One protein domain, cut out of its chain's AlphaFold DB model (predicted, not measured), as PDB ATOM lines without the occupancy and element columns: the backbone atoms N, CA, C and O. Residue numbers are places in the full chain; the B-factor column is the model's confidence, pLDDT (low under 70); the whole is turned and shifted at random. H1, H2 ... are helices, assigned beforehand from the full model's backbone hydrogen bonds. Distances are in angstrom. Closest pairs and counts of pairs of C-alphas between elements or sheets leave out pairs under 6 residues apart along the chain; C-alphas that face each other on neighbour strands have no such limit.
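What this domain is: This is residues 42 to 112 of the 258 residues of an uncharacterized protein of Hahellaceae bacterium (UniProt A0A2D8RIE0). The longest helix, H1, folds back into H2 as a helical hairpin, with H4 laid crosswise over both and H3 slanting over H1. The hairpin's tip, residues 58 to 64, sticks out. The 71 printed residues hold four named helices, H1 to H4, and no named strand: all helix, mostly crossed packing. The whole is compact, radius of gyration of the C-alphas 11.1 A, spanning 29 by 26 by 23 A.

Where its parts are: H1, residues 42 to 58, runs 24.2 A from C-alpha 42 at (64.209, 171.568, 205.918). H2 is residues 63 to 76, 20.0 A; H3, 80 to 90, 15.2 A; H4, 96 to 108, 18.1 A, ending at C-alpha 108 (56.959, 172.492, 229.107).

How they stand to each other: H1, with residues 52 to 56 alone, touches H2 (closest C-alphas Tyr 56 and Lys 66, 6.8 A) at a shallow tilt of 26 degrees, opposite ways. H4 touches H1 with residues 98 to 102 alone (C-alphas of Leu 53 and Ser 101, the closest, 5.9 A), about perpendicular at 81 degrees. In each helix every O i to N i+4 pair is within hydrogen-bond range.

The domain as a whole: The printed part has no cut; its three links are tight. Residues 42 to 61 and 65 are under pLDDT 70.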
ATOM      1  N   PRO A  42      65.087 170.587 205.272       53.28
ATOM      2  CA  PRO A  42      64.209 171.568 205.918       53.28
ATOM      3  C   PRO A  42      62.710 171.320 205.692       53.28
ATOM      4  O   PRO A  42      61.929 171.423 206.636       53.28
ATOM      5  N   ASP A  43      62.299 170.904 204.489       55.06
ATOM      6  CA  ASP A  43      60.894 170.563 204.202       55.06
ATOM      7  C   ASP A  43      60.404 169.381 205.062       55.06
ATOM      8  O   ASP A  43      59.273 169.379 205.552       55.06
ATOM      9  N   SER A  44      61.271 168.384 205.290       59.72
ATOM     10  CA  SER A  44      60.957 167.231 206.142       59.72
ATOM     11  C   SER A  44      60.979 167.565 207.633       59.72
ATOM     12  O   SER A  44      60.130 167.053 208.358       59.72
ATOM     13  N   LEU A  45      61.868 168.456 208.084       58.00
ATOM     14  CA  LEU A  45      61.861 168.973 209.458       58.00
ATOM     15  C   LEU A  45      60.580 169.775 209.737       58.00
ATOM     16  O   LEU A  45      59.952 169.583 210.773       58.00
ATOM     17  N   SER A  46      60.145 170.609 208.788       60.75
ATOM     18  CA  SER A  46      58.921 171.412 208.905       60.75
ATOM     19  C   SER A  46      57.651 170.555 208.985       60.75
ATOM     20  O   SER A  46      56.814 170.752 209.872       60.75
ATOM     21  N   ALA A  47      57.535 169.543 208.118       62.97
ATOM     22  CA  ALA A  47      56.438 168.580 208.172       62.97
ATOM     23  C   ALA A  47      56.455 167.752 209.473       62.97
ATOM     24  O   ALA A  47      55.406 167.562 210.087       62.97
ATOM     25  N   LEU A  48      57.638 167.310 209.917       58.22
ATOM     26  CA  LEU A  48      57.823 166.552 211.155       58.22
ATOM     27  C   LEU A  48      57.420 167.374 212.387       58.22
ATOM     28  O   LEU A  48      56.610 166.908 213.181       58.22
ATOM     29  N   ALA A  49      57.913 168.606 212.527       62.38
ATOM     30  CA  ALA A  49      57.571 169.479 213.651       62.38
ATOM     31  C   ALA A  49      56.078 169.853 213.670       62.38
ATOM     32  O   ALA A  49      55.460 169.848 214.732       62.38
ATOM     33  N   SER A  50      55.467 170.087 212.503       63.50
ATOM     34  CA  SER A  50      54.017 170.321 212.404       63.50
ATOM     35  C   SER A  50      53.204 169.105 212.871       63.50
ATOM     36  O   SER A  50      52.227 169.261 213.599       63.50
ATOM     37  N   GLN A  51      53.622 167.892 212.488       63.72
ATOM     38  CA  GLN A  51      52.986 166.641 212.914       63.72
ATOM     39  C   GLN A  51      53.164 166.393 214.422       63.72
ATOM     40  O   GLN A  51      52.205 166.023 215.094       63.72
ATOM     41  N   LEU A  52      54.355 166.657 214.967       63.47
ATOM     42  CA  LEU A  52      54.655 166.509 216.394       63.47
ATOM     43  C   LEU A  52      53.829 167.449 217.275       63.47
ATOM     44  O   LEU A  52      53.433 167.055 218.363       63.47
ATOM     45  N   LEU A  53      53.529 168.667 216.820       66.88
ATOM     46  CA  LEU A  53      52.676 169.597 217.570       66.88
ATOM     47  C   LEU A  53      51.202 169.162 217.566       66.88
ATOM     48  O   LEU A  53      50.536 169.257 218.591       66.88
ATOM     49  N   ILE A  54      50.719 168.591 216.458       67.19
ATOM     50  CA  ILE A  54      49.397 167.942 216.402       67.19
ATOM     51  C   ILE A  54      49.358 166.714 217.331       67.19
ATOM     52  O   ILE A  54      48.354 166.453 217.995       67.19
ATOM     53  N   GLU A  55      50.457 165.961 217.417       63.88
ATOM     54  CA  GLU A  55      50.584 164.832 218.340       63.88
ATOM     55  C   GLU A  55      50.729 165.278 219.805       63.88
ATOM     56  O   GLU A  55      50.202 164.594 220.677       63.88
ATOM     57  N   TYR A  56      51.334 166.434 220.094       65.88
ATOM     58  CA  TYR A  56      51.413 167.018 221.439       65.88
ATOM     59  C   TYR A  56      50.025 167.343 222.011       65.88
ATOM     60  O   TYR A  56      49.727 166.964 223.146       65.88
ATOM     61  N   GLU A  57      49.153 167.956 221.201       67.31
ATOM     62  CA  GLU A  57      47.741 168.192 221.542       67.31
ATOM     63  C   GLU A  57      46.983 166.870 221.746       67.31
ATOM     64  O   GLU A  57      46.259 166.701 222.727       67.31
ATOM     65  N   ALA A  58      47.175 165.898 220.847       65.06
ATOM     66  CA  ALA A  58      46.487 164.608 220.910       65.06
ATOM     67  C   ALA A  58      46.916 163.725 222.102       65.06
ATOM     68  O   ALA A  58      46.134 162.889 222.558       65.06
ATOM     69  N   HIS A  59      48.137 163.910 222.614       62.66
ATOM     70  CA  HIS A  59      48.725 163.140 223.715       62.66
ATOM     71  C   HIS A  59      48.791 163.948 225.025       62.66
ATOM     72  O   HIS A  59      49.734 163.812 225.807       62.66
ATOM     73  N   GLU A  60      47.762 164.760 225.307       62.53
ATOM     74  CA  GLU A  60      47.627 165.584 226.524       62.53
ATOM     75  C   GLU A  60      47.997 164.827 227.824       62.53
ATOM     76  O   GLU A  60      48.618 165.406 228.721       62.53
ATOM     77  N   PHE A  61      47.686 163.524 227.882       55.88
ATOM     78  CA  PHE A  61      47.824 162.648 229.053       55.88
ATOM     79  C   PHE A  61      48.911 161.558 228.954       55.88
ATOM     80  O   PHE A  61      48.944 160.689 229.825       55.88
ATOM     81  N   ASP A  62      49.789 161.569 227.942       74.62
ATOM     82  CA  ASP A  62      50.896 160.600 227.815       74.62
ATOM     83  C   ASP A  62      52.246 161.230 228.235       74.62
ATOM     84  O   ASP A  62      52.777 162.094 227.524       74.62
ATOM     85  N   PRO A  63      52.835 160.824 229.381       75.44
ATOM     86  CA  PRO A  63      54.108 161.371 229.844       75.44
ATOM     87  C   PRO A  63      55.313 160.963 228.986       75.44
ATOM     88  O   PRO A  63      56.261 161.740 228.885       75.44
ATOM     89  N   GLU A  64      55.301 159.774 228.377       74.31
ATOM     90  CA  GLU A  64      56.431 159.263 227.589       74.31
ATOM     91  C   GLU A  64      56.486 159.969 226.231       74.31
ATOM     92  O   GLU A  64      57.550 160.445 225.820       74.31
ATOM     93  N   ALA A  65      55.326 160.155 225.590       69.00
ATOM     94  CA  ALA A  65      55.206 160.963 224.379       69.00
ATOM     95  C   ALA A  65      55.654 162.416 224.631       69.00
ATOM     96  O   ALA A  65      56.481 162.952 223.886       69.00
ATOM     97  N   LYS A  66      55.185 163.047 225.720       73.31
ATOM     98  CA  LYS A  66      55.614 164.407 226.095       73.31
ATOM     99  C   LYS A  66      57.109 164.486 226.412       73.31
ATOM    100  O   LYS A  66      57.764 165.435 225.980       73.31
ATOM    101  N   GLN A  67      57.690 163.489 227.081       80.31
ATOM    102  CA  GLN A  67      59.137 163.437 227.317       80.31
ATOM    103  C   GLN A  67      59.934 163.348 226.004       80.31
ATOM    104  O   GLN A  67      60.927 164.064 225.851       80.31
ATOM    105  N   ALA A  68      59.492 162.530 225.043       76.06
ATOM    106  CA  ALA A  68      60.125 162.423 223.729       76.06
ATOM    107  C   ALA A  68      60.047 163.743 222.936       76.06
ATOM    108  O   ALA A  68      61.050 164.179 222.368       76.06
ATOM    109  N   MET A  69      58.896 164.425 222.953       78.19
ATOM    110  CA  MET A  69      58.709 165.716 222.279       78.19
ATOM    111  C   MET A  69      59.575 166.830 222.888       78.19
ATOM    112  O   MET A  69      60.246 167.552 222.149       78.19
ATOM    113  N   ARG A  70      59.656 166.922 224.223       83.31
ATOM    114  CA  ARG A  70      60.557 167.866 224.918       83.31
ATOM    115  C   ARG A  70      62.036 167.584 224.607       83.31
ATOM    116  O   ARG A  70      62.810 168.517 224.403       83.31
ATOM    117  N   ALA A  71      62.439 166.311 224.544       81.75
ATOM    118  CA  ALA A  71      63.802 165.915 224.178       81.75
ATOM    119  C   ALA A  71      64.137 166.257 222.714       81.75
ATOM    120  O   ALA A  71      65.238 166.718 222.427       81.75
ATOM    121  N   LEU A  72      63.184 166.091 221.796       79.31
ATOM    122  CA  LEU A  72      63.364 166.462 220.395       79.31
ATOM    123  C   LEU A  72      63.447 167.983 220.205       79.31
ATOM    124  O   LEU A  72      64.341 168.443 219.500       79.31
ATOM    125  N   LEU A  73      62.603 168.777 220.871       84.62
ATOM    126  CA  LEU A  73      62.693 170.238 220.777       84.62
ATOM    127  C   LEU A  73      64.054 170.757 221.287       84.62
ATOM    128  O   LEU A  73      64.659 171.616 220.647       84.62
ATOM    129  N   ARG A  74      64.587 170.150 222.359       85.25
ATOM    130  CA  ARG A  74      65.956 170.383 222.864       85.25
ATOM    131  C   ARG A  74      67.065 169.982 221.881       85.25
ATOM    132  O   ARG A  74      68.100 170.626 221.878       85.25
ATOM    133  N   ASN A  75      66.860 168.978 221.026       83.69
ATOM    134  CA  ASN A  75      67.830 168.624 219.978       83.69
ATOM    135  C   ASN A  75      67.728 169.538 218.739       83.69
ATOM    136  O   ASN A  75      68.708 169.726 218.024       83.69
ATOM    137  N   ILE A  76      66.542 170.086 218.455       83.06
ATOM    138  CA  ILE A  76      66.304 170.989 217.316       83.06
ATOM    139  C   ILE A  76      66.906 172.374 217.593       83.06
ATOM    140  O   ILE A  76      67.573 172.938 216.720       83.06
ATOM    141  N   ILE A  77      66.702 172.907 218.804       86.88
ATOM    142  CA  ILE A  77      67.086 174.276 219.188       86.88
ATOM    143  C   ILE A  77      68.600 174.540 219.136       86.88
ATOM    144  O   ILE A  77      68.992 175.692 218.991       86.88
ATOM    145  N   ASP A  78      69.451 173.509 219.181       84.88
ATOM    146  CA  ASP A  78      70.912 173.642 219.049       84.88
ATOM    147  C   ASP A  78      71.340 174.192 217.668       84.88
ATOM    148  O   ASP A  78      72.427 174.761 217.532       84.88
ATOM    149  N   SER A  79      70.484 174.074 216.646       86.12
ATOM    150  CA  SER A  79      70.773 174.448 215.253       86.12
ATOM    151  C   SER A  79      70.076 175.738 214.798       86.12
ATOM    152  O   SER A  79      68.953 176.026 215.210       86.12
ATOM    153  N   ASP A  80      70.709 176.492 213.890       85.62
ATOM    154  CA  ASP A  80      70.111 177.703 213.301       85.62
ATOM    155  C   ASP A  80      68.846 177.385 212.488       85.62
ATOM    156  O   ASP A  80      67.821 178.040 212.668       85.62
ATOM    157  N   ASP A  81      68.880 176.330 211.663       83.94
ATOM    158  CA  ASP A  81      67.709 175.844 210.917       83.94
ATOM    159  C   ASP A  81      66.569 175.425 211.863       83.94
ATOM    160  O   ASP A  81      65.394 175.669 211.581       83.94
ATOM    161  N   GLY A  82      66.904 174.838 213.016       86.25
ATOM    162  CA  GLY A  82      65.946 174.459 214.048       86.25
ATOM    163  C   GLY A  82      65.323 175.655 214.766       86.25
ATOM    164  O   GLY A  82      64.098 175.719 214.873       86.25
ATOM    165  N   ARG A  83      66.121 176.648 215.183       88.88
ATOM    166  CA  ARG A  83      65.608 177.923 215.728       88.88
ATOM    167  C   ARG A  83      64.732 178.651 214.702       88.88
ATOM    168  O   ARG A  83      63.637 179.105 215.036       88.88
ATOM    169  N   ALA A  84      65.144 178.677 213.434       85.81
ATOM    170  CA  ALA A  84      64.358 179.240 212.339       85.81
ATOM    171  C   ALA A  84      63.051 178.464 212.080       85.81
ATOM    172  O   ALA A  84      62.032 179.076 211.747       85.81
ATOM    173  N   LEU A  85      63.028 177.142 212.259       85.88
ATOM    174  CA  LEU A  85      61.802 176.346 212.190       85.88
ATOM    175  C   LEU A  85      60.864 176.649 213.367       85.88
ATOM    176  O   LEU A  85      59.701 176.971 213.131       85.88
ATOM    177  N   ILE A  86      61.366 176.635 214.606       89.00
ATOM    178  CA  ILE A  86      60.586 176.972 215.812       89.00
ATOM    179  C   ILE A  86      59.939 178.354 215.652       89.00
ATOM    180  O   ILE A  86      58.728 178.488 215.818       89.00
ATOM    181  N   ALA A  87      60.701 179.357 215.208       89.50
ATOM    182  CA  ALA A  87      60.180 180.696 214.944       89.50
ATOM    183  C   ALA A  87      59.163 180.749 213.782       89.50
ATOM    184  O   ALA A  87      58.280 181.602 213.774       89.50
ATOM    185  N   THR A  88      59.226 179.829 212.811       86.81
ATOM    186  CA  THR A  88      58.193 179.712 211.758       86.81
ATOM    187  C   THR A  88      56.866 179.208 212.325       86.81
ATOM    188  O   THR A  88      55.807 179.681 211.921       86.81
ATOM    189  N   LEU A  89      56.925 178.256 213.258       87.00
ATOM    190  CA  LEU A  89      55.752 177.660 213.898       87.00
ATOM    191  C   LEU A  89      55.147 178.614 214.939       87.00
ATOM    192  O   LEU A  89      53.928 178.731 215.021       87.00
ATOM    193  N   PHE A  90      55.986 179.346 215.678       89.31
ATOM    194  CA  PHE A  90      55.564 180.311 216.698       89.31
ATOM    195  C   PHE A  90      54.705 181.441 216.114       89.31
ATOM    196  O   PHE A  90      53.672 181.773 216.683       89.31
ATOM    197  N   PHE A  91      55.067 181.974 214.940       87.69
ATOM    198  CA  PHE A  91      54.291 182.999 214.224       87.69
ATOM    199  C   PHE A  91      53.301 182.407 213.189       87.69
ATOM    200  O   PHE A  91      52.986 183.041 212.177       87.69
ATOM    201  N   SER A  92      52.806 181.179 213.402       85.12
ATOM    202  CA  SER A  92      51.885 180.478 212.486       85.12
ATOM    203  C   SER A  92      50.459 181.062 212.502       85.12
ATOM    204  O   SER A  92      49.521 180.476 213.041       85.12
ATOM    205  N   SER A  93      50.254 182.198 211.833       79.44
ATOM    206  CA  SER A  93      48.926 182.821 211.663       79.44
ATOM    207  C   SER A  93      47.936 181.983 210.835       79.44
ATOM    208  O   SER A  93      46.724 182.143 210.959       79.44
ATOM    209  N   VAL A  94      48.430 181.054 210.007       77.25
ATOM    210  CA  VAL A  94      47.597 180.121 209.218       77.25
ATOM    211  C   VAL A  94      47.033 178.988 210.086       77.25
ATOM    212  O   VAL A  94      45.981 178.434 209.766       77.25
ATOM    213  N   ASN A  95      47.704 178.649 211.191       76.50
ATOM    214  CA  ASN A  95      47.210 177.698 212.182       76.50
ATOM    215  C   ASN A  95      47.632 178.139 213.601       76.50
ATOM    216  O   ASN A  95      48.710 177.744 214.057       76.50
ATOM    217  N   PRO A  96      46.788 178.925 214.300       80.62
ATOM    218  CA  PRO A  96      47.072 179.408 215.652       80.62
ATOM    219  C   PRO A  96      47.223 178.308 216.715       80.62
ATOM    220  O   PRO A  96      47.879 178.551 217.725       80.62
ATOM    221  N   ALA A  97      46.670 177.106 216.495       80.81
ATOM    222  CA  ALA A  97      46.845 175.974 217.410       80.81
ATOM    223  C   ALA A  97      48.302 175.479 217.407       80.81
ATOM    224  O   ALA A  97      48.923 175.399 218.460       80.81
ATOM    225  N   ILE A  98      48.911 175.327 216.220       81.38
ATOM    226  CA  ILE A  98      50.355 175.045 216.081       81.38
ATOM    227  C   ILE A  98      51.201 176.108 216.799       81.38
ATOM    228  O   ILE A  98      52.170 175.762 217.472       81.38
ATOM    229  N   ALA A  99      50.821 177.386 216.694       85.31
ATOM    230  CA  ALA A  99      51.516 178.477 217.371       85.31
ATOM    231  C   ALA A  99      51.365 178.439 218.903       85.31
ATOM    232  O   ALA A  99      52.296 178.820 219.613       85.31
ATOM    233  N   ALA A 100      50.205 178.026 219.423       85.44
ATOM    234  CA  ALA A 100      49.996 177.824 220.858       85.44
ATOM    235  C   ALA A 100      50.805 176.618 221.354       85.44
ATOM    236  O   ALA A 100      51.626 176.756 222.254       85.44
ATOM    237  N   SER A 101      50.682 175.475 220.681       85.44
ATOM    238  CA  SER A 101      51.352 174.230 221.055       85.44
ATOM    239  C   SER A 101      52.879 174.307 221.017       85.44
ATOM    240  O   SER A 101      53.525 173.668 221.842       85.44
ATOM    241  N   ILE A 102      53.491 175.095 220.119       88.81
ATOM    242  CA  ILE A 102      54.952 175.303 220.159       88.81
ATOM    243  C   ILE A 102      55.374 176.209 221.321       88.81
ATOM    244  O   ILE A 102      56.408 175.949 221.927       88.81
ATOM    245  N   TYR A 103      54.581 177.226 221.668       91.19
ATOM    246  CA  TYR A 103      54.813 178.064 222.850       91.19
ATOM    247  C   TYR A 103      54.686 177.242 224.141       91.19
ATOM    248  O   TYR A 103      55.613 177.226 224.952       91.19
ATOM    249  N   ASP A 104      53.605 176.472 224.271       89.00
ATOM    250  CA  ASP A 104      53.388 175.566 225.397       89.00
ATOM    251  C   ASP A 104      54.521 174.536 225.495       89.00
ATOM    252  O   ASP A 104      55.053 174.322 226.578       89.00
ATOM    253  N   LEU A 105      54.956 173.933 224.379       87.75
ATOM    254  CA  LEU A 105      56.057 172.961 224.372       87.75
ATOM    255  C   LEU A 105      57.425 173.590 224.705       87.75
ATOM    256  O   LEU A 105      58.259 172.901 225.289       87.75
ATOM    257  N   ILE A 106      57.670 174.870 224.385       91.69
ATOM    258  CA  ILE A 106      58.885 175.594 224.815       91.69
ATOM    259  C   ILE A 106      58.913 175.714 226.347       91.69
ATOM    260  O   ILE A 106      59.923 175.363 226.965       91.69
ATOM    261  N   LEU A 107      57.799 176.134 226.959       90.50
ATOM    262  CA  LEU A 107      57.655 176.227 228.418       90.50
ATOM    263  C   LEU A 107      57.746 174.846 229.089       90.50
ATOM    264  O   LEU A 107      58.519 174.647 230.025       90.50
ATOM    265  N   ASP A 108      57.013 173.859 228.574       88.12
ATOM    266  CA  ASP A 108      56.959 172.492 229.107       88.12
ATOM    267  C   ASP A 108      58.329 171.775 228.987       88.12
ATOM    268  O   ASP A 108      58.660 170.871 229.766       88.12
ATOM    269  N   ALA A 109      59.174 172.210 228.043       87.62
ATOM    270  CA  ALA A 109      60.556 171.768 227.871       87.62
ATOM    271  C   ALA A 109      61.605 172.580 228.665       87.62
ATOM    272  O   ALA A 109      62.785 172.223 228.576       87.62
ATOM    273  N   ASP A 110      61.226 173.598 229.454       87.94
ATOM    274  CA  ASP A 110      62.129 174.459 230.254       87.94
ATOM    275  C   ASP A 110      63.251 175.093 229.388       87.94
ATOM    276  O   ASP A 110      64.432 175.102 229.747       87.94
ATOM    277  N   LEU A 111      62.899 175.542 228.174       87.50
ATOM    278  CA  LEU A 111      63.849 175.932 227.121       87.50
ATOM    279  C   LEU A 111      64.343 177.381 227.235       87.50
ATOM    280  O   LEU A 111      64.003 178.265 226.452       87.50
ATOM    281  N   LYS A 112      65.237 177.592 228.199       89.00
ATOM    282  CA  LYS A 112      65.810 178.901 228.559       89.00
ATOM    283  C   LYS A 112      67.012 179.287 227.684       89.00
ATOM    284  O   LYS A 112      68.076 179.632 228.199       89.00
TER     285      LYS A 112